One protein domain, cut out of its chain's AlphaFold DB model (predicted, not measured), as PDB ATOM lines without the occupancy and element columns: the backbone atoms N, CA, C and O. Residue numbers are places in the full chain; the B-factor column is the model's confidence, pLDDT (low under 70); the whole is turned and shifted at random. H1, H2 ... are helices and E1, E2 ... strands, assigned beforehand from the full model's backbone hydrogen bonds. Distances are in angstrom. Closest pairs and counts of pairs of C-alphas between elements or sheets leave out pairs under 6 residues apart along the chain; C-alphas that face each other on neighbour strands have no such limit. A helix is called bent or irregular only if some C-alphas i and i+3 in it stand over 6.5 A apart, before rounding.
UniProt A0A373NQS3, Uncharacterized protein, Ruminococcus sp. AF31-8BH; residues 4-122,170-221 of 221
ATOM      1  N   GLU A   4     192.999 152.738 154.917       60.34
ATOM      2  CA  GLU A   4     193.247 151.398 155.481       60.34
ATOM      3  C   GLU A   4     192.991 151.314 156.995       60.34
ATOM      4  O   GLU A   4     192.830 150.223 157.532       60.34
ATOM      5  N   ARG A   5     192.956 152.454 157.701       70.25
ATOM      6  CA  ARG A   5     192.668 152.515 159.145       70.25
ATOM      7  C   ARG A   5     191.221 152.870 159.462       70.25
ATOM      8  O   ARG A   5     190.824 152.747 160.618       70.25
ATOM      9  N   ARG A   6     190.446 153.338 158.479       85.44
ATOM     10  CA  ARG A   6     189.036 153.658 158.695       85.44
ATOM     11  C   ARG A   6     188.248 152.360 158.810       85.44
ATOM     12  O   ARG A   6     188.380 151.477 157.965       85.44
ATOM     13  N   THR A   7     187.439 152.269 159.856       87.12
ATOM     14  CA  THR A   7     186.502 151.168 160.054       87.12
ATOM     15  C   THR A   7     185.215 151.445 159.290       87.12
ATOM     16  O   THR A   7     184.687 152.558 159.317       87.12
ATOM     17  N   TYR A   8     184.726 150.416 158.616       87.75
ATOM     18  CA  TYR A   8     183.481 150.387 157.872       87.75
ATOM     19  C   TYR A   8     182.593 149.286 158.436       87.75
ATOM     20  O   TYR A   8     183.092 148.268 158.924       87.75
ATOM     21  N   THR A   9     181.287 149.496 158.317       88.75
ATOM     22  CA  THR A   9     180.274 148.510 158.677       88.75
ATOM     23  C   THR A   9     179.401 148.224 157.463       88.75
ATOM     24  O   THR A   9     178.941 149.169 156.819       88.75
ATOM     25  N   ALA A  10     179.185 146.954 157.133       89.31
ATOM     26  CA  ALA A  10     178.390 146.560 155.973       89.31
ATOM     27  C   ALA A  10     177.576 145.300 156.241       89.31
ATOM     28  O   ALA A  10     178.115 144.310 156.736       89.31
ATOM     29  N   LEU A  11     176.299 145.341 155.865       92.00
ATOM     30  CA  LEU A  11     175.445 144.165 155.809       92.00
ATOM     31  C   LEU A  11     175.838 143.314 154.595       92.00
ATOM     32  O   LEU A  11     176.036 143.840 153.496       92.00
ATOM     33  N   VAL A  12     175.991 142.012 154.807       91.38
ATOM     34  CA  VAL A  12     176.358 141.044 153.773       91.38
ATOM     35  C   VAL A  12     175.487 139.804 153.926       91.38
ATOM     36  O   VAL A  12     175.435 139.220 155.005       91.38
ATOM     37  N   SER A  13     174.807 139.412 152.848       89.88
ATOM     38  CA  SER A  13     174.038 138.166 152.807       89.88
ATOM     39  C   SER A  13     174.977 136.965 152.869       89.88
ATOM     40  O   SER A  13     176.070 137.005 152.310       89.88
ATOM     41  N   LEU A  14     174.553 135.909 153.558       89.12
ATOM     42  CA  LEU A  14     175.296 134.655 153.636       89.12
ATOM     43  C   LEU A  14     175.045 133.740 152.431       89.12
ATOM     44  O   LEU A  14     175.829 132.822 152.206       89.12
ATOM     45  N   GLY A  15     173.970 133.958 151.665       86.06
ATOM     46  CA  GLY A  15     173.583 133.048 150.583       86.06
ATOM     47  C   GLY A  15     173.404 131.613 151.095       86.06
ATOM     48  O   GLY A  15     172.588 131.370 151.982       86.06
ATOM     49  N   ASP A  16     174.198 130.682 150.561       86.25
ATOM     50  CA  ASP A  16     174.203 129.267 150.967       86.25
ATOM     51  C   ASP A  16     175.081 128.985 152.205       86.25
ATOM     52  O   ASP A  16     175.136 127.855 152.701       86.25
ATOM     53  N   LEU A  17     175.807 129.989 152.711       89.06
ATOM     54  CA  LEU A  17     176.657 129.846 153.889       89.06
ATOM     55  C   LEU A  17     175.811 129.785 155.164       89.06
ATOM     56  O   LEU A  17     174.828 130.501 155.336       89.06
ATOM     57  N   THR A  18     176.240 128.952 156.108       90.81
ATOM     58  CA  THR A  18     175.647 128.894 157.448       90.81
ATOM     59  C   THR A  18     176.500 129.699 158.420       90.81
ATOM     60  O   THR A  18     177.725 129.584 158.425       90.81
ATOM     61  N   TYR A  19     175.861 130.499 159.277       91.38
ATOM     62  CA  TYR A  19     176.555 131.166 160.375       91.38
ATOM     63  C   TYR A  19     176.937 130.147 161.458       91.38
ATOM     64  O   TYR A  19     176.149 129.838 162.353       91.38
ATOM     65  N   ASP A  20     178.149 129.603 161.370       92.69
ATOM     66  CA  ASP A  20     178.697 128.636 162.319       92.69
ATOM     67  C   ASP A  20     180.177 128.909 162.656       92.69
ATOM     68  O   ASP A  20     180.789 129.892 162.227       92.69
ATOM     69  N   ASN A  21     180.778 128.029 163.459       93.19
ATOM     70  CA  ASN A  21     182.177 128.166 163.862       93.19
ATOM     71  C   ASN A  21     183.164 128.067 162.689       93.19
ATOM     72  O   ASN A  21     184.257 128.626 162.781       93.19
ATOM     73  N   ASP A  22     182.836 127.351 161.618       93.50
ATOM     74  CA  ASP A  22     183.732 127.185 160.474       93.50
ATOM     75  C   ASP A  22     183.665 128.396 159.541       93.50
ATOM     76  O   ASP A  22     184.710 128.871 159.074       93.50
ATOM     77  N   PHE A  23     182.477 128.982 159.383       92.19
ATOM     78  CA  PHE A  23     182.302 130.306 158.802       92.19
ATOM     79  C   PHE A  23     183.106 131.359 159.575       92.19
ATOM     80  O   PHE A  23     183.931 132.052 158.980       92.19
ATOM     81  N   LEU A  24     182.960 131.435 160.904       93.12
ATOM     82  CA  LEU A  24     183.678 132.421 161.727       93.12
ATOM     83  C   LEU A  24     185.203 132.258 161.644       93.12
ATOM     84  O   LEU A  24     185.930 133.247 161.515       93.12
ATOM     85  N   LYS A  25     185.709 131.017 161.642       92.81
ATOM     86  CA  LYS A  25     187.138 130.742 161.410       92.81
ATOM     87  C   LYS A  25     187.590 131.221 160.035       92.81
ATOM     88  O   LYS A  25     188.694 131.749 159.917       92.81
ATOM     89  N   SER A  26     186.777 131.026 159.002       91.31
ATOM     90  CA  SER A  26     187.103 131.445 157.637       91.31
ATOM     91  C   SER A  26     187.084 132.968 157.506       91.31
ATOM     92  O   SER A  26     188.060 133.544 157.027       91.31
ATOM     93  N   ALA A  27     186.057 133.625 158.047       91.56
ATOM     94  CA  ALA A  27     185.946 135.076 158.081       91.56
ATOM     95  C   ALA A  27     187.111 135.723 158.849       91.56
ATOM     96  O   ALA A  27     187.686 136.699 158.382       91.56
ATOM     97  N   SER A  28     187.556 135.137 159.967       91.50
ATOM     98  CA  SER A  28     188.689 135.669 160.746       91.50
ATOM     99  C   SER A  28     190.022 135.734 159.981       91.50
ATOM    100  O   SER A  28     190.939 136.436 160.403       91.50
ATOM    101  N   LYS A  29     190.146 135.013 158.858       92.38
ATOM    102  CA  LYS A  29     191.338 135.030 157.993       92.38
ATOM    103  C   LYS A  29     191.293 136.143 156.945       92.38
ATOM    104  O   LYS A  29     192.312 136.404 156.307       92.38
ATOM    105  N   ILE A  30     190.137 136.774 156.740       91.31
ATOM    106  CA  ILE A  30     189.981 137.865 155.780       91.31
ATOM    107  C   ILE A  30     190.662 139.108 156.349       91.31
ATOM    108  O   ILE A  30     190.400 139.540 157.474       91.31
ATOM    109  N   ILE A  31     191.556 139.692 155.552       90.69
ATOM    110  CA  ILE A  31     192.328 140.867 155.947       90.69
ATOM    111  C   ILE A  31     191.377 142.017 156.286       90.69
ATOM    112  O   ILE A  31     190.480 142.356 155.521       90.69
ATOM    113  N   GLY A  32     191.601 142.631 157.446       91.31
ATOM    114  CA  GLY A  32     190.859 143.805 157.889       91.31
ATOM    115  C   GLY A  32     189.573 143.509 158.661       91.31
ATOM    116  O   GLY A  32     189.079 144.446 159.291       91.31
ATOM    117  N   ILE A  33     189.044 142.275 158.672       92.69
ATOM    118  CA  ILE A  33     187.878 141.935 159.508       92.69
ATOM    119  C   ILE A  33     188.229 142.131 160.986       92.69
ATOM    120  O   ILE A  33     189.211 141.595 161.491       92.69
ATOM    121  N   GLN A  34     187.403 142.917 161.677       91.38
ATOM    122  CA  GLN A  34     187.483 143.149 163.118       91.38
ATOM    123  C   GLN A  34     186.448 142.327 163.880       91.38
ATOM    124  O   GLN A  34     186.744 141.802 164.949       91.38
ATOM    125  N   ALA A  35     185.229 142.253 163.346       91.44
ATOM    126  CA  ALA A  35     184.122 141.534 163.954       91.44
ATOM    127  C   ALA A  35     183.086 141.146 162.896       91.44
ATOM    128  O   ALA A  35     182.964 141.802 161.855       91.44
ATOM    129  N   VAL A  36     182.339 140.086 163.192       92.75
ATOM    130  CA  VAL A  36     181.246 139.574 162.366       92.75
ATOM    131  C   VAL A  36     180.053 139.334 163.278       92.75
ATOM    132  O   VAL A  36     180.095 138.443 164.126       92.75
ATOM    133  N   TYR A  37     179.004 140.132 163.111       92.62
ATOM    134  CA  TYR A  37     177.799 140.040 163.930       92.62
ATOM    135  C   TYR A  37     176.706 139.299 163.160       92.62
ATOM    136  O   TYR A  37     176.499 139.602 161.981       92.62
ATOM    137  N   PRO A  38     176.011 138.334 163.783       93.00
ATOM    138  CA  PRO A  38     174.862 137.703 163.157       93.00
ATOM    139  C   PRO A  38     173.730 138.723 163.014       93.00
ATOM    140  O   PRO A  38     173.543 139.570 163.888       93.00
ATOM    141  N   VAL A  39     172.976 138.632 161.920       94.31
ATOM    142  CA  VAL A  39     171.817 139.493 161.668       94.31
ATOM    143  C   VAL A  39     170.579 138.620 161.524       94.31
ATOM    144  O   VAL A  39     170.569 137.674 160.736       94.31
ATOM    145  N   VAL A  40     169.531 138.953 162.275       91.88
ATOM    146  CA  VAL A  40     168.195 138.370 162.092       91.88
ATOM    147  C   VAL A  40     167.368 139.335 161.260       91.88
ATOM    148  O   VAL A  40     167.185 140.487 161.644       91.88
ATOM    149  N   GLU A  41     166.878 138.867 160.122       92.31
ATOM    150  CA  GLU A  41     166.049 139.654 159.215       92.31
ATOM    151  C   GLU A  41     164.567 139.395 159.498       92.31
ATOM    152  O   GLU A  41     164.120 138.248 159.528       92.31
ATOM    153  N   ILE A  42     163.805 140.463 159.728       91.38
ATOM    154  CA  ILE A  42     162.374 140.400 160.025       91.38
ATOM    155  C   ILE A  42     161.616 141.205 158.973       91.38
ATOM    156  O   ILE A  42     161.715 142.433 158.987       91.38
ATOM    157  N   PRO A  43     160.842 140.560 158.086       92.25
ATOM    158  CA  PRO A  43     160.064 141.272 157.083       92.25
ATOM    159  C   PRO A  43     158.932 142.064 157.744       92.25
ATOM    160  O   PRO A  43     158.170 141.555 158.575       92.25
ATOM    161  N   VAL A  44     158.819 143.333 157.364       93.25
ATOM    162  CA  VAL A  44     157.824 144.264 157.891       93.25
ATOM    163  C   VAL A  44     157.243 145.127 156.785       93.25
ATOM    164  O   VAL A  44     157.870 145.404 155.768       93.25
ATOM    165  N   THR A  45     156.037 145.624 157.014       95.00
ATOM    166  CA  THR A  45     155.552 146.820 156.327       95.00
ATOM    167  C   THR A  45     155.626 147.985 157.294       95.00
ATOM    168  O   THR A  45     155.038 147.916 158.370       95.00
ATOM    169  N   LEU A  46     156.341 149.042 156.927       95.69
ATOM    170  CA  LEU A  46     156.389 150.298 157.664       95.69
ATOM    171  C   LEU A  46     155.299 151.248 157.199       95.69
ATOM    172  O   LEU A  46     154.913 151.243 156.030       95.69
ATOM    173  N   LYS A  47     154.846 152.095 158.120       96.44
ATOM    174  CA  LYS A  47     153.902 153.169 157.856       96.44
ATOM    175  C   LYS A  47     154.236 154.423 158.650       96.44
ATOM    176  O   LYS A  47     154.407 154.373 159.869       96.44
ATOM    177  N   ILE A  48     154.248 155.546 157.939       96.44
ATOM    178  CA  ILE A  48     154.384 156.903 158.471       96.44
ATOM    179  C   ILE A  48     153.317 157.740 157.773       96.44
ATOM    180  O   ILE A  48     153.324 157.835 156.550       96.44
ATOM    181  N   GLU A  49     152.389 158.321 158.532       93.94
ATOM    182  CA  GLU A  49     151.220 159.013 157.969       93.94
ATOM    183  C   GLU A  49     150.456 158.114 156.964       93.94
ATOM    184  O   GLU A  49     149.957 157.047 157.343       93.94
ATOM    185  N   ASP A  50     150.339 158.525 155.703       93.44
ATOM    186  CA  ASP A  50     149.729 157.782 154.593       93.44
ATOM    187  C   ASP A  50     150.745 157.010 153.732       93.44
ATOM    188  O   ASP A  50     150.350 156.293 152.809       93.44
ATOM    189  N   TYR A  51     152.035 157.110 154.052       97.50
ATOM    190  CA  TYR A  51     153.108 156.428 153.347       97.50
ATOM    191  C   TYR A  51     153.338 155.019 153.886       97.50
ATOM    192  O   TYR A  51     153.359 154.809 155.100       97.50
ATOM    193  N   THR A  52     153.594 154.062 152.993       96.94
ATOM    194  CA  THR A  52     153.943 152.679 153.351       96.94
ATOM    195  C   THR A  52     155.118 152.130 152.545       96.94
ATOM    196  O   THR A  52     155.317 152.514 151.393       96.94
ATOM    197  N   GLU A  53     155.892 151.222 153.142       95.06
ATOM    198  CA  GLU A  53     156.990 150.496 152.486       95.06
ATOM    199  C   GLU A  53     157.097 149.072 153.036       95.06
ATOM    200  O   GLU A  53     157.142 148.886 154.251       95.06
ATOM    201  N   THR A  54     157.173 148.070 152.158       94.25
ATOM    202  CA  THR A  54     157.587 146.713 152.543       94.25
ATOM    203  C   THR A  54     159.111 146.665 152.581       94.25
ATOM    204  O   THR A  54     159.761 146.922 151.571       94.25
ATOM    205  N   THR A  55     159.670 146.346 153.742       94.06
ATOM    206  CA  THR A  55     161.112 146.316 154.015       94.06
ATOM    207  C   THR A  55     161.415 145.261 155.088       94.06
ATOM    208  O   THR A  55     160.574 144.404 155.372       94.06
ATOM    209  N   ALA A  56     162.597 145.298 155.696       93.62
ATOM    210  CA  ALA A  56     162.961 144.433 156.805       93.62
ATOM    211  C   ALA A  56     163.592 145.209 157.967       93.62
ATOM    212  O   ALA A  56     164.289 146.207 157.778       93.62
ATOM    213  N   PHE A  57     163.369 144.711 159.182       94.62
ATOM    214  CA  PHE A  57     164.196 145.040 160.334       94.62
ATOM    215  C   PHE A  57     165.385 144.086 160.410       94.62
ATOM    216  O   PHE A  57     165.219 142.868 160.356       94.62
ATOM    217  N   TYR A  58     166.573 144.650 160.598       94.25
ATOM    218  CA  TYR A  58     167.822 143.921 160.775       94.25
ATOM    219  C   TYR A  58     168.209 143.930 162.255       94.25
ATOM    220  O   TYR A  58     168.776 144.892 162.775       94.25
ATOM    221  N   GLY A  59     167.859 142.850 162.947       93.56
ATOM    222  CA  GLY A  59     168.198 142.618 164.343       93.56
ATOM    223  C   GLY A  59     169.681 142.349 164.524       93.56
ATOM    224  O   GLY A  59     170.179 141.345 164.014       93.56
ATOM    225  N   ILE A  60     170.371 143.211 165.269       91.00
ATOM    226  CA  ILE A  60     171.824 143.144 165.469       91.00
ATOM    227  C   ILE A  60     172.234 143.440 166.910       91.00
ATOM    228  O   ILE A  60     171.522 144.108 167.660       91.00
ATOM    229  N   ASP A  61     173.419 142.979 167.295       88.50
ATOM    230  CA  ASP A  61     174.075 143.479 168.500       88.50
ATOM    231  C   ASP A  61     174.480 144.943 168.274       88.50
ATOM    232  O   ASP A  61     175.330 145.236 167.428       88.50
ATOM    233  N   LEU A  62     173.863 145.869 169.014       82.44
ATOM    234  CA  LEU A  62     174.093 147.305 168.848       82.44
ATOM    235  C   LEU A  62     175.526 147.733 169.169       82.44
ATOM    236  O   LEU A  62     175.942 148.787 168.694       82.44
ATOM    237  N   SER A  63     176.316 146.911 169.872       79.50
ATOM    238  CA  SER A  63     177.759 147.152 170.030       79.50
ATOM    239  C   SER A  63     178.521 147.144 168.694       79.50
ATOM    240  O   SER A  63     179.656 147.631 168.607       79.50
ATOM    241  N   ALA A  64     177.892 146.656 167.616       76.94
ATOM    242  CA  ALA A  64     178.385 146.822 166.256       76.94
ATOM    243  C   ALA A  64     178.476 148.300 165.828       76.94
ATOM    244  O   ALA A  64     179.307 148.639 164.976       76.94
ATOM    245  N   PHE A  65     177.681 149.182 166.440       76.06
ATOM    246  CA  PHE A  65     177.699 150.624 166.230       76.06
ATOM    247  C   PHE A  65     178.312 151.364 167.430       76.06
ATOM    248  O   PHE A  65     178.297 150.903 168.564       76.06
ATOM    249  N   VAL A  66     178.911 152.533 167.171       61.44
ATOM    250  CA  VAL A  66     179.580 153.353 168.207       61.44
ATOM    251  C   VAL A  66     178.562 154.095 169.091       61.44
ATOM    252  O   VAL A  66     178.894 154.502 170.199       61.44
ATOM    253  N   GLN A  67     177.327 154.253 168.609       58.06
ATOM    254  CA  GLN A  67     176.196 154.821 169.341       58.06
ATOM    255  C   GLN A  67     175.149 153.725 169.543       58.06
ATOM    256  O   GLN A  67     174.405 153.400 168.622       58.06
ATOM    257  N   SER A  68     175.115 153.148 170.741       56.38
ATOM    258  CA  SER A  68     173.958 152.398 171.218       56.38
ATOM    259  C   SER A  68     173.022 153.393 171.913       56.38
ATOM    260  O   SER A  68     173.463 154.021 172.880       56.38
ATOM    261  N   PRO A  69     171.782 153.608 171.445       60.25
ATOM    262  CA  PRO A  69     170.784 154.313 172.244       60.25
ATOM    263  C   PRO A  69     170.547 153.591 173.581       60.25
ATOM    264  O   PRO A  69     170.751 152.380 173.675       60.25
ATOM    265  N   ASP A  70     170.119 154.329 174.604       58.75
ATOM    266  CA  ASP A  70     169.800 153.761 175.917       58.75
ATOM    267  C   ASP A  70     168.611 152.786 175.793       58.75
ATOM    268  O   ASP A  70     167.466 153.194 175.590       58.75
ATOM    269  N   GLU A  71     168.877 151.480 175.908       56.16
ATOM    270  CA  GLU A  71     167.870 150.411 175.758       56.16
ATOM    271  C   GLU A  71     166.849 150.368 176.920       56.16
ATOM    272  O   GLU A  71     165.770 149.789 176.794       56.16
ATOM    273  N   ASP A  72     167.140 151.035 178.043       55.84
ATOM    274  CA  ASP A  72     166.474 150.817 179.336       55.84
ATOM    275  C   ASP A  72     165.090 151.483 179.512       55.84
ATOM    276  O   ASP A  72     164.488 151.369 180.582       55.84
ATOM    277  N   SER A  73     164.532 152.158 178.496       52.56
ATOM    278  CA  SER A  73     163.266 152.913 178.650       52.56
ATOM    279  C   SER A  73     162.091 152.491 177.755       52.56
ATOM    280  O   SER A  73     160.969 152.939 177.998       52.56
ATOM    281  N   LEU A  74     162.290 151.609 176.765       55.78
ATOM    282  CA  LEU A  74     161.294 151.372 175.699       55.78
ATOM    283  C   LEU A  74     160.578 150.010 175.743       55.78
ATOM    284  O   LEU A  74     159.623 149.781 174.992       55.78
ATOM    285  N   GLY A  75     160.973 149.107 176.644       65.06
ATOM    286  CA  GLY A  75     160.326 147.799 176.786       65.06
ATOM    287  C   GLY A  75     160.414 146.965 175.501       65.06
ATOM    288  O   GLY A  75     161.500 146.725 174.996       65.06
ATOM    289  N   THR A  76     159.278 146.491 174.975       70.12
ATOM    290  CA  THR A  76     159.223 145.659 173.751       70.12
ATOM    291  C   THR A  76     158.990 146.459 172.466       70.12
ATOM    292  O   THR A  76     158.757 145.859 171.416       70.12
ATOM    293  N   VAL A  77     158.957 147.793 172.532       85.31
ATOM    294  CA  VAL A  77     158.738 148.638 171.351       85.31
ATOM    295  C   VAL A  77     160.022 148.655 170.515       85.31
ATOM    296  O   VAL A  77     161.072 149.026 171.044       85.31
ATOM    297  N   PRO A  78     159.986 148.273 169.222       89.00
ATOM    298  CA  PRO A  78     161.187 148.258 168.399       89.00
ATOM    299  C   PRO A  78     161.823 149.642 168.302       89.00
ATOM    300  O   PRO A  78     161.145 150.636 168.029       89.00
ATOM    301  N   LEU A  79     163.139 149.675 168.495       89.94
ATOM    302  CA  LEU A  79     163.957 150.872 168.453       89.94
ATOM    303  C   LEU A  79     164.736 150.854 167.147       89.94
ATOM    304  O   LEU A  79     165.522 149.938 166.925       89.94
ATOM    305  N   LEU A  80     164.472 151.818 166.276       92.81
ATOM    306  CA  LEU A  80     164.977 151.858 164.915       92.81
ATOM    307  C   LEU A  80     166.226 152.735 164.835       92.81
ATOM    308  O   LEU A  80     166.196 153.917 165.187       92.81
ATOM    309  N   LEU A  81     167.299 152.170 164.293       92.31
ATOM    310  CA  LEU A  81     168.423 152.920 163.745       92.31
ATOM    311  C   LEU A  81     168.251 152.957 162.226       92.31
ATOM    312  O   LEU A  81     168.386 151.940 161.543       92.31
ATOM    313  N   LEU A  82     167.904 154.131 161.711       94.38
ATOM    314  CA  LEU A  82     167.528 154.337 160.319       94.38
ATOM    315  C   LEU A  82     168.765 154.617 159.463       94.38
ATOM    316  O   LEU A  82     169.533 155.531 159.757       94.38
ATOM    317  N   GLY A  83     168.952 153.893 158.364       93.81
ATOM    318  CA  GLY A  83     169.866 154.320 157.307       93.81
ATOM    319  C   GLY A  83     169.406 155.643 156.681       93.81
ATOM    320  O   GLY A  83     168.213 155.964 156.672       93.81
ATOM    321  N   LYS A  84     170.340 156.425 156.133       93.50
ATOM    322  CA  LYS A  84     170.049 157.760 155.566       93.50
ATOM    323  C   LYS A  84     169.015 157.749 154.429       93.50
ATOM    324  O   LYS A  84     168.393 158.767 154.159       93.50
ATOM    325  N   ASN A  85     168.856 156.608 153.763       95.19
ATOM    326  CA  ASN A  85     167.927 156.379 152.665       95.19
ATOM    327  C   ASN A  85     166.858 155.325 153.009       95.19
ATOM    328  O   ASN A  85     166.095 154.932 152.138       95.19
ATOM    329  N   SER A  86     166.746 154.900 154.270       95.81
ATOM    330  CA  SER A  86     165.857 153.806 154.711       95.81
ATOM    331  C   SER A  86     164.362 153.998 154.453       95.81
ATOM    332  O   SER A  86     163.617 153.029 154.459       95.81
ATOM    333  N   LEU A  87     163.929 155.237 154.221       96.81
ATOM    334  CA  LEU A  87     162.541 155.583 153.919       96.81
ATOM    335  C   LEU A  87     162.338 155.935 152.436       96.81
ATOM    336  O   LEU A  87     161.305 156.492 152.084       96.81
ATOM    337  N   SER A  88     163.323 155.718 151.556       96.88
ATOM    338  CA  SER A  88     163.280 156.284 150.201       96.88
ATOM    339  C   SER A  88     162.252 155.620 149.296       96.88
ATOM    340  O   SER A  88     161.862 156.236 148.304       96.88
ATOM    341  N   ASN A  89     161.826 154.385 149.591       96.88
ATOM    342  CA  ASN A  89     160.872 153.655 148.750       96.88
ATOM    343  C   ASN A  89     159.441 153.712 149.284       96.88
ATOM    344  O   ASN A  89     158.559 153.079 148.697       96.88
ATOM    345  N   MET A  90     159.196 154.484 150.344       97.12
ATOM    346  CA  MET A  90     157.852 154.695 150.851       97.12
ATOM    347  C   MET A  90     156.946 155.299 149.782       97.12
ATOM    348  O   MET A  90     157.335 156.224 149.065       97.12
ATOM    349  N   LYS A  91     155.720 154.787 149.687       98.06
ATOM    350  CA  LYS A  91     154.706 155.234 148.728       98.06
ATOM    351  C   LYS A  91     153.450 155.706 149.434       98.06
ATOM    352  O   LYS A  91     153.017 155.059 150.385       98.06
ATOM    353  N   ASP A  92     152.883 156.806 148.949       96.56
ATOM    354  CA  ASP A  92     151.576 157.299 149.387       96.56
ATOM    355  C   ASP A  92     150.445 156.347 148.945       96.56
ATOM    356  O   ASP A  92     150.656 155.370 148.214       96.56
ATOM    357  N   SER A  93     149.207 156.658 149.329       92.62
ATOM    358  CA  SER A  93     148.028 155.872 148.936       92.62
ATOM    359  C   SER A  93     147.757 155.839 147.424       92.62
ATOM    360  O   SER A  93     146.976 155.011 146.960       92.62
ATOM    361  N   ASN A  94     148.366 156.743 146.654       95.50
ATOM    362  CA  ASN A  94     148.252 156.815 145.197       95.50
ATOM    363  C   ASN A  94     149.401 156.073 144.490       95.50
ATOM    364  O   ASN A  94     149.442 156.030 143.261       95.50
ATOM    365  N   GLY A  95     150.334 155.489 145.249       94.69
ATOM    366  CA  GLY A  95     151.511 154.801 144.734       94.69
ATOM    367  C   GLY A  95     152.673 155.726 144.361       94.69
ATOM    368  O   GLY A  95     153.656 155.243 143.790       94.69
ATOM    369  N   HIS A  96     152.602 157.024 144.670       97.25
ATOM    370  CA  HIS A  96     153.709 157.948 144.451       97.25
ATOM    371  C   HIS A  96     154.774 157.764 145.520       97.25
ATOM    372  O   HIS A  96     154.495 157.789 146.718       97.25
ATOM    373  N   GLN A  97     156.016 157.625 145.070       97.88
ATOM    374  CA  GLN A  97     157.163 157.547 145.957       97.88
ATOM    375  C   GLN A  97     157.361 158.873 146.702       97.88
ATOM    376  O   GLN A  97     157.176 159.958 146.142       97.88
ATOM    377  N   ILE A  98     157.745 158.776 147.970       97.88
ATOM    378  CA  ILE A  98     158.094 159.911 148.817       97.88
ATOM    379  C   ILE A  98     159.193 160.766 148.169       97.88
ATOM    380  O   ILE A  98     160.119 160.270 147.526       97.88
ATOM    381  N   SER A  99     159.097 162.086 148.333       97.69
ATOM    382  CA  SER A  99     160.142 162.998 147.857       97.69
ATOM    383  C   SER A  99     161.360 162.991 148.785       97.69
ATOM    384  O   SER A  99     161.217 162.835 149.996       97.69
ATOM    385  N   GLN A 100     162.548 163.281 148.243       96.81
ATOM    386  CA  GLN A 100     163.776 163.422 149.046       96.81
ATOM    387  C   GLN A 100     163.626 164.451 150.181       96.81
ATOM    388  O   GLN A 100     164.095 164.221 151.292       96.81
ATOM    389  N   ASN A 101     162.923 165.563 149.935       97.69
ATOM    390  CA  ASN A 101     162.679 166.587 150.956       97.69
ATOM    391  C   ASN A 101     161.786 166.069 152.092       97.69
ATOM    392  O   ASN A 101     162.057 166.343 153.259       97.69
ATOM    393  N   GLN A 102     160.728 165.323 151.760       97.50
ATOM    394  CA  GLN A 102     159.828 164.753 152.763       97.50
ATOM    395  C   GLN A 102     160.521 163.642 153.561       97.50
ATOM    396  O   GLN A 102     160.415 163.611 154.783       97.50
ATOM    397  N   GLN A 103     161.294 162.786 152.892       96.69
ATOM    398  CA  GLN A 103     162.132 161.788 153.549       96.69
ATOM    399  C   GLN A 103     163.104 162.437 154.541       96.69
ATOM    400  O   GLN A 103     163.170 162.035 155.700       96.69
ATOM    401  N   GLN A 104     163.831 163.473 154.112       96.25
ATOM    402  CA  GLN A 104     164.779 164.177 154.970       96.25
ATOM    403  C   GLN A 104     164.086 164.826 156.175       96.25
ATOM    404  O   GLN A 104     164.647 164.819 157.269       96.25
ATOM    405  N   LYS A 105     162.867 165.350 155.989       96.50
ATOM    406  CA  LYS A 105     162.036 165.876 157.077       96.50
ATOM    407  C   LYS A 105     161.713 164.787 158.102       96.50
ATOM    408  O   LYS A 105     161.922 165.019 159.285       96.50
ATOM    409  N   TYR A 106     161.261 163.607 157.670       96.06
ATOM    410  CA  TYR A 106     160.995 162.488 158.581       96.06
ATOM    411  C   TYR A 106     162.250 162.068 159.348       96.06
ATOM    412  O   TYR A 106     162.217 161.990 160.572       96.06
ATOM    413  N   LEU A 107     163.383 161.897 158.665       95.00
ATOM    414  CA  LEU A 107     164.643 161.537 159.321       95.00
ATOM    415  C   LEU A 107     165.106 162.587 160.350       95.00
ATOM    416  O   LEU A 107     165.708 162.228 161.355       95.00
ATOM    417  N   GLN A 108     164.811 163.874 160.129       94.56
ATOM    418  CA  GLN A 108     165.127 164.959 161.069       94.56
ATOM    419  C   GLN A 108     164.194 165.026 162.282       94.56
ATOM    420  O   GLN A 108     164.604 165.562 163.308       94.56
ATOM    421  N   MET A 109     162.968 164.504 162.181       93.00
ATOM    422  CA  MET A 109     162.044 164.439 163.321       93.00
ATOM    423  C   MET A 109     162.545 163.478 164.409       93.00
ATOM    424  O   MET A 109     162.207 163.667 165.573       93.00
ATOM    425  N   GLY A 110     163.365 162.480 164.049       86.94
ATOM    426  CA  GLY A 110     163.971 161.548 165.003       86.94
ATOM    427  C   GLY A 110     162.923 160.912 165.918       86.94
ATOM    428  O   GLY A 110     161.949 160.338 165.438       86.94
ATOM    429  N   GLU A 111     163.097 161.078 167.228       85.88
ATOM    430  CA  GLU A 111     162.215 160.540 168.273       85.88
ATOM    431  C   GLU A 111     160.752 161.023 168.185       85.88
ATOM    432  O   GLU A 111     159.847 160.332 168.656       85.88
ATOM    433  N   GLU A 112     160.492 162.183 167.566       89.12
ATOM    434  CA  GLU A 112     159.137 162.732 167.383       89.12
ATOM    435  C   GLU A 112     158.381 162.079 166.213       89.12
ATOM    436  O   GLU A 112     157.169 162.265 166.052       89.12
ATOM    437  N   LEU A 113     159.082 161.322 165.365       92.38
ATOM    438  CA  LEU A 113     158.486 160.667 164.214       92.38
ATOM    439  C   LEU A 113     157.592 159.505 164.661       92.38
ATOM    440  O   LEU A 113     158.049 158.506 165.213       92.38
ATOM    441  N   SER A 114     156.299 159.609 164.358       92.56
ATOM    442  CA  SER A 114     155.347 158.520 164.583       92.56
ATOM    443  C   SER A 114     155.481 157.468 163.487       92.56
ATOM    444  O   SER A 114     154.961 157.640 162.383       92.56
ATOM    445  N   ILE A 115     156.169 156.372 163.802       95.38
ATOM    446  CA  ILE A 115     156.330 155.225 162.911       95.38
ATOM    447  C   ILE A 115     155.511 154.060 163.458       95.38
ATOM    448  O   ILE A 115     155.497 153.774 164.657       95.38
ATOM    449  N   THR A 116     154.817 153.376 162.557       96.06
ATOM    450  CA  THR A 116     154.169 152.102 162.856       96.06
ATOM    451  C   THR A 116     154.642 151.030 161.892       96.06
ATOM    452  O   THR A 116     155.102 151.326 160.789       96.06
ATOM    453  N   TYR A 117     154.532 149.775 162.300       95.00
ATOM    454  CA  TYR A 117     154.886 148.628 161.485       95.00
ATOM    455  C   TYR A 117     153.825 147.535 161.592       95.00
ATOM    456  O   TYR A 117     153.081 147.452 162.568       95.00
ATOM    457  N   SER A 118     153.773 146.679 160.583       92.81
ATOM    458  CA  SER A 118     153.063 145.405 160.610       92.81
ATOM    459  C   SER A 118     154.060 144.313 160.255       92.81
ATOM    460  O   SER A 118     154.828 144.466 159.308       92.81
ATOM    461  N   LEU A 119     154.046 143.208 160.996       89.75
ATOM    462  CA  LEU A 119     154.827 142.027 160.635       89.75
ATOM    463  C   LEU A 119     154.185 141.357 159.420       89.75
ATOM    464  O   LEU A 119     152.973 141.128 159.412       89.75
ATOM    465  N   ASP A 120     154.992 141.013 158.422       76.00
ATOM    466  CA  ASP A 120     154.539 140.173 157.315       76.00
ATOM    467  C   ASP A 120     154.684 138.703 157.724       76.00
ATOM    468  O   ASP A 120     155.662 138.028 157.415       76.00
ATOM    469  N   THR A 121     153.755 138.231 158.558       64.00
ATOM    470  CA  THR A 121     153.863 136.888 159.151       64.00
ATOM    471  C   THR A 121     153.424 135.781 158.196       64.00
ATOM    472  O   THR A 121     153.686 134.616 158.470       64.00
ATOM    473  N   GLY A 122     152.719 136.086 157.102       54.38
ATOM    474  CA  GLY A 122     152.028 135.067 156.303       54.38
ATOM    475  C   GLY A 122     150.979 134.251 157.088       54.38
ATOM    476  O   GLY A 122     150.393 133.322 156.533       54.38
ATOM    477  N   ALA A 170     165.457 156.011 167.017       87.56
ATOM    478  CA  ALA A 170     166.514 156.442 167.936       87.56
ATOM    479  C   ALA A 170     167.577 157.304 167.253       87.56
ATOM    480  O   ALA A 170     168.088 158.258 167.832       87.56
ATOM    481  N   ALA A 171     167.981 156.924 166.042       89.19
ATOM    482  CA  ALA A 171     169.078 157.588 165.356       89.19
ATOM    483  C   ALA A 171     169.020 157.374 163.845       89.19
ATOM    484  O   ALA A 171     168.422 156.416 163.353       89.19
ATOM    485  N   VAL A 172     169.723 158.250 163.128       90.75
ATOM    486  CA  VAL A 172     170.010 158.103 161.700       90.75
ATOM    487  C   VAL A 172     171.493 157.786 161.532       90.75
ATOM    488  O   VAL A 172     172.357 158.545 161.966       90.75
ATOM    489  N   LEU A 173     171.802 156.652 160.910       88.62
ATOM    490  CA  LEU A 173     173.162 156.164 160.717       88.62
ATOM    491  C   LEU A 173     173.774 156.768 159.447       88.62
ATOM    492  O   LEU A 173     173.374 156.442 158.332       88.62
ATOM    493  N   GLU A 174     174.814 157.590 159.599       81.44
ATOM    494  CA  GLU A 174     175.466 158.279 158.468       81.44
ATOM    495  C   GLU A 174     176.107 157.329 157.441       81.44
ATOM    496  O   GLU A 174     176.224 157.651 156.256       81.44
ATOM    497  N   ASN A 175     176.557 156.160 157.905       81.50
ATOM    498  CA  ASN A 175     177.307 155.193 157.100       81.50
ATOM    499  C   ASN A 175     176.456 154.003 156.633       81.50
ATOM    500  O   ASN A 175     177.015 153.077 156.052       81.50
ATOM    501  N   GLN A 176     175.150 154.000 156.914       87.56
ATOM    502  CA  GLN A 176     174.205 152.983 156.439       87.56
ATOM    503  C   GLN A 176     173.230 153.621 155.452       87.56
ATOM    504  O   GLN A 176     172.990 154.831 155.514       87.56
ATOM    505  N   ASP A 177     172.729 152.834 154.504       90.94
ATOM    506  CA  ASP A 177     171.995 153.371 153.364       90.94
ATOM    507  C   ASP A 177     170.499 153.155 153.540       90.94
ATOM    508  O   ASP A 177     169.818 154.016 154.098       90.94
ATOM    509  N   THR A 178     169.988 152.009 153.110       94.44
ATOM    510  CA  THR A 178     168.556 151.698 153.131       94.44
ATOM    511  C   THR A 178     168.152 150.830 154.319       94.44
ATOM    512  O   THR A 178     166.968 150.622 154.552       94.44
ATOM    513  N   GLU A 179     169.117 150.306 155.072       95.06
ATOM    514  CA  GLU A 179     168.863 149.343 156.138       95.06
ATOM    515  C   GLU A 179     168.221 149.998 157.369       95.06
ATOM    516  O   GLU A 179     168.527 151.139 157.728       95.06
ATOM    517  N   ILE A 180     167.351 149.245 158.047       95.38
ATOM    518  CA  ILE A 180     166.726 149.635 159.313       95.38
ATOM    519  C   ILE A 180     167.124 148.618 160.368       95.38
ATOM    520  O   ILE A 180     166.686 147.469 160.332       95.38
ATOM    521  N   TYR A 181     167.962 149.036 161.310       94.19
ATOM    522  CA  TYR A 181     168.457 148.152 162.357       94.19
ATOM    523  C   TYR A 181     167.625 148.272 163.625       94.19
ATOM    524  O   TYR A 181     167.151 149.355 163.963       94.19
ATOM    525  N   ILE A 182     167.500 147.160 164.344       92.81
ATOM    526  CA  ILE A 182     166.915 147.108 165.685       92.81
ATOM    527  C   ILE A 182     167.837 146.322 166.624       92.81
ATOM    528  O   ILE A 182     168.603 145.476 166.144       92.81
ATOM    529  N   PRO A 183     167.766 146.542 167.951       90.19
ATOM    530  CA  PRO A 183     168.439 145.678 168.909       90.19
ATOM    531  C   PRO A 183     168.115 144.203 168.674       90.19
ATOM    532  O   PRO A 183     166.964 143.832 168.420       90.19
ATOM    533  N   PHE A 184     169.120 143.343 168.805       88.06
ATOM    534  CA  PHE A 184     168.960 141.901 168.651       88.06
ATOM    535  C   PHE A 184     167.896 141.348 169.604       88.06
ATOM    536  O   PHE A 184     167.068 140.535 169.203       88.06
ATOM    537  N   SER A 185     167.864 141.849 170.842       86.50
ATOM    538  CA  SER A 185     166.845 141.526 171.847       86.50
ATOM    539  C   SER A 185     165.424 141.821 171.347       86.50
ATOM    540  O   SER A 185     164.524 140.995 171.513       86.50
ATOM    541  N   HIS A 186     165.219 142.952 170.665       89.50
ATOM    542  CA  HIS A 186     163.926 143.323 170.087       89.50
ATOM    543  C   HIS A 186     163.560 142.409 168.916       89.50
ATOM    544  O   HIS A 186     162.426 141.942 168.838       89.50
ATOM    545  N   ALA A 187     164.516 142.086 168.041       90.19
ATOM    546  CA  ALA A 187     164.291 141.138 166.953       90.19
ATOM    547  C   ALA A 187     163.883 139.750 167.474       90.19
ATOM    548  O   ALA A 187     162.907 139.164 167.003       90.19
ATOM    549  N   GLN A 188     164.567 139.250 168.505       86.94
ATOM    550  CA  GLN A 188     164.216 137.985 169.150       86.94
ATOM    551  C   GLN A 188     162.799 138.008 169.728       86.94
ATOM    552  O   GLN A 188     162.042 137.061 169.503       86.94
ATOM    553  N   ALA A 189     162.431 139.082 170.434       86.62
ATOM    554  CA  ALA A 189     161.095 139.248 170.998       86.62
ATOM    555  C   ALA A 189     160.013 139.263 169.906       86.62
ATOM    556  O   ALA A 189     158.990 138.589 170.042       86.62
ATOM    557  N   LEU A 190     160.261 139.960 168.791       88.56
ATOM    558  CA  LEU A 190     159.354 139.976 167.643       88.56
ATOM    559  C   LEU A 190     159.167 138.574 167.063       88.56
ATOM    560  O   LEU A 190     158.028 138.122 166.979       88.56
ATOM    561  N   CYS A 191     160.254 137.860 166.753       87.62
ATOM    562  CA  CYS A 191     160.184 136.494 166.228       87.62
ATOM    563  C   CYS A 191     159.440 135.535 167.167       87.62
ATOM    564  O   CYS A 191     158.628 134.735 166.710       87.62
ATOM    565  N   GLN A 192     159.679 135.629 168.480       85.31
ATOM    566  CA  GLN A 192     158.979 134.811 169.476       85.31
ATOM    567  C   GLN A 192     157.479 135.118 169.511       85.31
ATOM    568  O   GLN A 192     156.668 134.196 169.560       85.31
ATOM    569  N   SER A 193     157.105 136.400 169.461       82.00
ATOM    570  CA  SER A 193     155.703 136.829 169.520       82.00
ATOM    571  C   SER A 193     154.895 136.471 168.269       82.00
ATOM    572  O   SER A 193     153.683 136.286 168.359       82.00
ATOM    573  N   SER A 194     155.554 136.355 167.115       80.25
ATOM    574  CA  SER A 194     154.912 136.080 165.828       80.25
ATOM    575  C   SER A 194     155.088 134.648 165.324       80.25
ATOM    576  O   SER A 194     154.556 134.308 164.270       80.25
ATOM    577  N   GLY A 195     155.841 133.812 166.044       81.06
ATOM    578  CA  GLY A 195     156.151 132.445 165.621       81.06
ATOM    579  C   GLY A 195     157.072 132.361 164.397       81.06
ATOM    580  O   GLY A 195     157.135 131.312 163.757       81.06
ATOM    581  N   MET A 196     157.778 133.443 164.049       81.88
ATOM    582  CA  MET A 196     158.751 133.441 162.953       81.88
ATOM    583  C   MET A 196     160.032 132.716 163.372       81.88
ATOM    584  O   MET A 196     160.540 132.898 164.481       81.88
ATOM    585  N   ASN A 197     160.599 131.931 162.456       79.94
ATOM    586  CA  ASN A 197     161.904 131.318 162.675       79.94
ATOM    587  C   ASN A 197     163.000 132.390 162.650       79.94
ATOM    588  O   ASN A 197     163.066 133.202 161.732       79.94
ATOM    589  N   GLN A 198     163.889 132.355 163.640       80.12
ATOM    590  CA  GLN A 198     165.085 133.196 163.665       80.12
ATOM    591  C   GLN A 198     166.152 132.559 162.767       80.12
ATOM    592  O   GLN A 198     166.959 131.754 163.228       80.12
ATOM    593  N   SER A 199     166.134 132.872 161.472       81.62
ATOM    594  CA  SER A 199     167.206 132.481 160.552       81.62
ATOM    595  C   SER A 199     168.214 133.612 160.396       81.62
ATOM    596  O   SER A 199     167.843 134.731 160.048       81.62
ATOM    597  N   ILE A 200     169.494 133.304 160.612       88.38
ATOM    598  CA  ILE A 200     170.596 134.210 160.286       88.38
ATOM    599  C   ILE A 200     170.857 134.077 158.786       88.38
ATOM    600  O   ILE A 200     171.482 133.115 158.348       88.38
ATOM    601  N   THR A 201     170.331 135.015 158.003       86.62
ATOM    602  CA  THR A 201     170.486 135.068 156.537       86.62
ATOM    603  C   THR A 201     171.591 136.024 156.106       86.62
ATOM    604  O   THR A 201     172.053 135.973 154.970       86.62
ATOM    605  N   SER A 202     172.026 136.896 157.015       92.56
ATOM    606  CA  SER A 202     173.020 137.931 156.766       92.56
ATOM    607  C   SER A 202     173.929 138.118 157.980       92.56
ATOM    608  O   SER A 202     173.610 137.719 159.103       92.56
ATOM    609  N   VAL A 203     175.068 138.765 157.758       93.69
ATOM    610  CA  VAL A 203     175.983 139.221 158.804       93.69
ATOM    611  C   VAL A 203     176.314 140.691 158.624       93.69
ATOM    612  O   VAL A 203     176.393 141.202 157.508       93.69
ATOM    613  N   LEU A 204     176.554 141.372 159.738       93.50
ATOM    614  CA  LEU A 204     177.090 142.721 159.749       93.50
ATOM    615  C   LEU A 204     178.604 142.631 159.960       93.50
ATOM    616  O   LEU A 204     179.080 142.194 161.012       93.50
ATOM    617  N   LEU A 205     179.374 143.019 158.947       92.50
ATOM    618  CA  LEU A 205     180.832 143.023 159.001       92.50
ATOM    619  C   LEU A 205     181.330 144.349 159.547       92.50
ATOM    620  O   LEU A 205     180.956 145.396 159.030       92.50
ATOM    621  N   LYS A 206     182.247 144.300 160.513       91.62
ATOM    622  CA  LYS A 206     183.079 145.440 160.905       91.62
ATOM    623  C   LYS A 206     184.481 145.217 160.355       91.62
ATOM    624  O   LYS A 206     185.140 144.247 160.734       91.62
ATOM    625  N   ILE A 207     184.933 146.081 159.451       91.56
ATOM    626  CA  ILE A 207     186.147 145.861 158.653       91.56
ATOM    627  C   ILE A 207     186.930 147.154 158.436       91.56
ATOM    628  O   ILE A 207     186.361 148.217 158.206       91.56
ATOM    629  N   ASN A 208     188.253 147.070 158.511       91.88
ATOM    630  CA  ASN A 208     189.149 148.183 158.222       91.88
ATOM    631  C   ASN A 208     189.544 148.218 156.749       91.88
ATOM    632  O   ASN A 208     190.013 147.215 156.215       91.88
ATOM    633  N   GLY A 209     189.460 149.398 156.137       90.50
ATOM    634  CA  GLY A 209     189.839 149.606 154.744       90.50
ATOM    635  C   GLY A 209     188.698 149.335 153.767       90.50
ATOM    636  O   GLY A 209     188.071 148.279 153.784       90.50
ATOM    637  N   LYS A 210     188.453 150.299 152.876       87.75
ATOM    638  CA  LYS A 210     187.391 150.214 151.865       87.75
ATOM    639  C   LYS A 210     187.615 149.073 150.867       87.75
ATOM    640  O   LYS A 210     186.673 148.374 150.524       87.75
ATOM    641  N   GLU A 211     188.855 148.876 150.423       90.00
ATOM    642  CA  GLU A 211     189.215 147.785 149.504       90.00
ATOM    643  C   GLU A 211     189.009 146.410 150.153       90.00
ATOM    644  O   GLU A 211     188.439 145.512 149.542       90.00
ATOM    645  N   ASN A 212     189.379 146.269 151.429       91.00
ATOM    646  CA  ASN A 212     189.143 145.040 152.185       91.00
ATOM    647  C   ASN A 212     187.645 144.735 152.315       91.00
ATOM    648  O   ASN A 212     187.256 143.579 152.189       91.00
ATOM    649  N   LEU A 213     186.805 145.757 152.534       89.44
ATOM    650  CA  LEU A 213     185.350 145.594 152.554       89.44
ATOM    651  C   LEU A 213     184.815 145.054 151.223       89.44
ATOM    652  O   LEU A 213     184.013 144.122 151.223       89.44
ATOM    653  N   GLU A 214     185.254 145.622 150.102       89.31
ATOM    654  CA  GLU A 214     184.788 145.193 148.782       89.31
ATOM    655  C   GLU A 214     185.223 143.753 148.474       89.31
ATOM    656  O   GLU A 214     184.415 142.938 148.035       89.31
ATOM    657  N   ASN A 215     186.466 143.404 148.814       88.88
ATOM    658  CA  ASN A 215     186.971 142.037 148.693       88.88
ATOM    659  C   ASN A 215     186.199 141.061 149.593       88.88
ATOM    660  O   ASN A 215     185.855 139.965 149.162       88.88
ATOM    661  N   ALA A 216     185.898 141.451 150.837       88.19
ATOM    662  CA  ALA A 216     185.128 140.619 151.758       88.19
ATOM    663  C   ALA A 216     183.717 140.344 151.220       88.19
ATOM    664  O   ALA A 216     183.274 139.203 151.258       88.19
ATOM    665  N   ARG A 217     183.035 141.353 150.660       87.00
ATOM    666  CA  ARG A 217     181.704 141.185 150.049       87.00
ATOM    667  C   ARG A 217     181.694 140.137 148.940       87.00
ATOM    668  O   ARG A 217     180.774 139.334 148.898       87.00
ATOM    669  N   GLN A 218     182.722 140.116 148.095       85.56
ATOM    670  CA  GLN A 218     182.846 139.132 147.014       85.56
ATOM    671  C   GLN A 218     183.085 137.703 147.516       85.56
ATOM    672  O   GLN A 218     182.793 136.759 146.798       85.56
ATOM    673  N   LEU A 219     183.633 137.526 148.722       82.25
ATOM    674  CA  LEU A 219     183.888 136.200 149.296       82.25
ATOM    675  C   LEU A 219     182.646 135.564 149.935       82.25
ATOM    676  O   LEU A 219     182.661 134.367 150.213       82.25
ATOM    677  N   PHE A 220     181.614 136.360 150.212       78.56
ATOM    678  CA  PHE A 220     180.372 135.915 150.851       78.56
ATOM    679  C   PHE A 220     179.182 135.828 149.875       78.56
ATOM    680  O   PHE A 220     178.111 135.392 150.286       78.56
ATOM    681  N   GLN A 221     179.370 136.241 148.616       67.06
ATOM    682  CA  GLN A 221     178.406 136.126 147.511       67.06
ATOM    683  C   GLN A 221     178.755 134.941 146.611       67.06
ATOM    684  O   GLN A 221     177.805 134.330 146.077       67.06
TER     685      GLN A 221
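This is residues 4 to 122 and 170 to 221 of the 221 residues of an uncharacterized protein of Ruminococcus sp. AF31-8BH (UniProt A0A373NQS3). Two lobes share one long, bent strand, E2, in a strongly twisted, branched sheet. In the smaller lobe E8 and E1 continue from E2 residues 33 to 40, with H4 packed over them; in the larger, E3, E7, E4 and E6 follow on one side of E2 and E5 on the other, with H3 over the opposite face and H2 packed on E6. The 171 printed residues have four named helices and eight strands, in the order E1 H1 E2 E3 E4 H2 E5 E6 E7 H3 E8 H4, with parallel and antiparallel pairs. The class is mixed, helices and strands; the whole is compact, radius of gyration of the C-alphas 16.6 A, spanning 48 by 36 by 33 A.

E1, residues 7 to 13, is the antiparallel neighbour of E8, residues 200 to 208; N 8 and O 207 are 2.8 A apart, within hydrogen-bond range. H1, residues 21 to 27, only grazes the sheet. E2, residues 33 to 48, bends by 78 degrees at residue 45. It is antiparallel to E8 (N 37 to O 204, 2.9 A), to E3, residues 51 to 60, its hairpin partner (N 42 to O 57, 2.9 A), and to E5, residues 115 to 119 (N 45 to O 118, 2.8 A). E7, residues 180 to 183, is parallel to E3 (N 58 to O 180, 2.8 A) and antiparallel to E4, residues 79 to 83 (N 81 to O 181, 2.8 A). E6, residues 170 to 173, is parallel to E4 (N 82 to O 171, 2.9 A). H2, residues 100 to 112, is on the sheet; its closest C-alphas to E6 are Glu 111 and Ala 170, 5.9 A. It is irregular, with C-alphas 108 and 111 8.9 A apart. H3, residues 184 to 194, has a height over the sheet of 8.2 A and lies over E3, slantwise at 36 degrees on the local plane, only just not over E2 or E7, with 2 C-alphas on each. H4, residues 210 to 220, on the opposite face, has a height of 8.8 A and runs along E8 at 23 degrees on the local plane; it is only just not over E1, with 2 C-alphas on it. Every O i to N i+4 pair is within hydrogen-bond range in H1, H3 and H4, and 6 of 9 in H2.

E1 begins at C-alpha 7 (186.502, 151.168, 160.054). E2 is 36.7 A long, E3 26.0 A and E8 23.3 A. H4 ends at C-alpha 220 (180.372, 135.915, 150.851).

Residues 123 to 169 are cut out, with 28.3 A between C-alphas 122 and 170. E3 to E4 and E4 to H2 are long links. The printed part's mean pLDDT is 88.0; residues 4, 66 to 75, 121 to 122 and 221 are under 70.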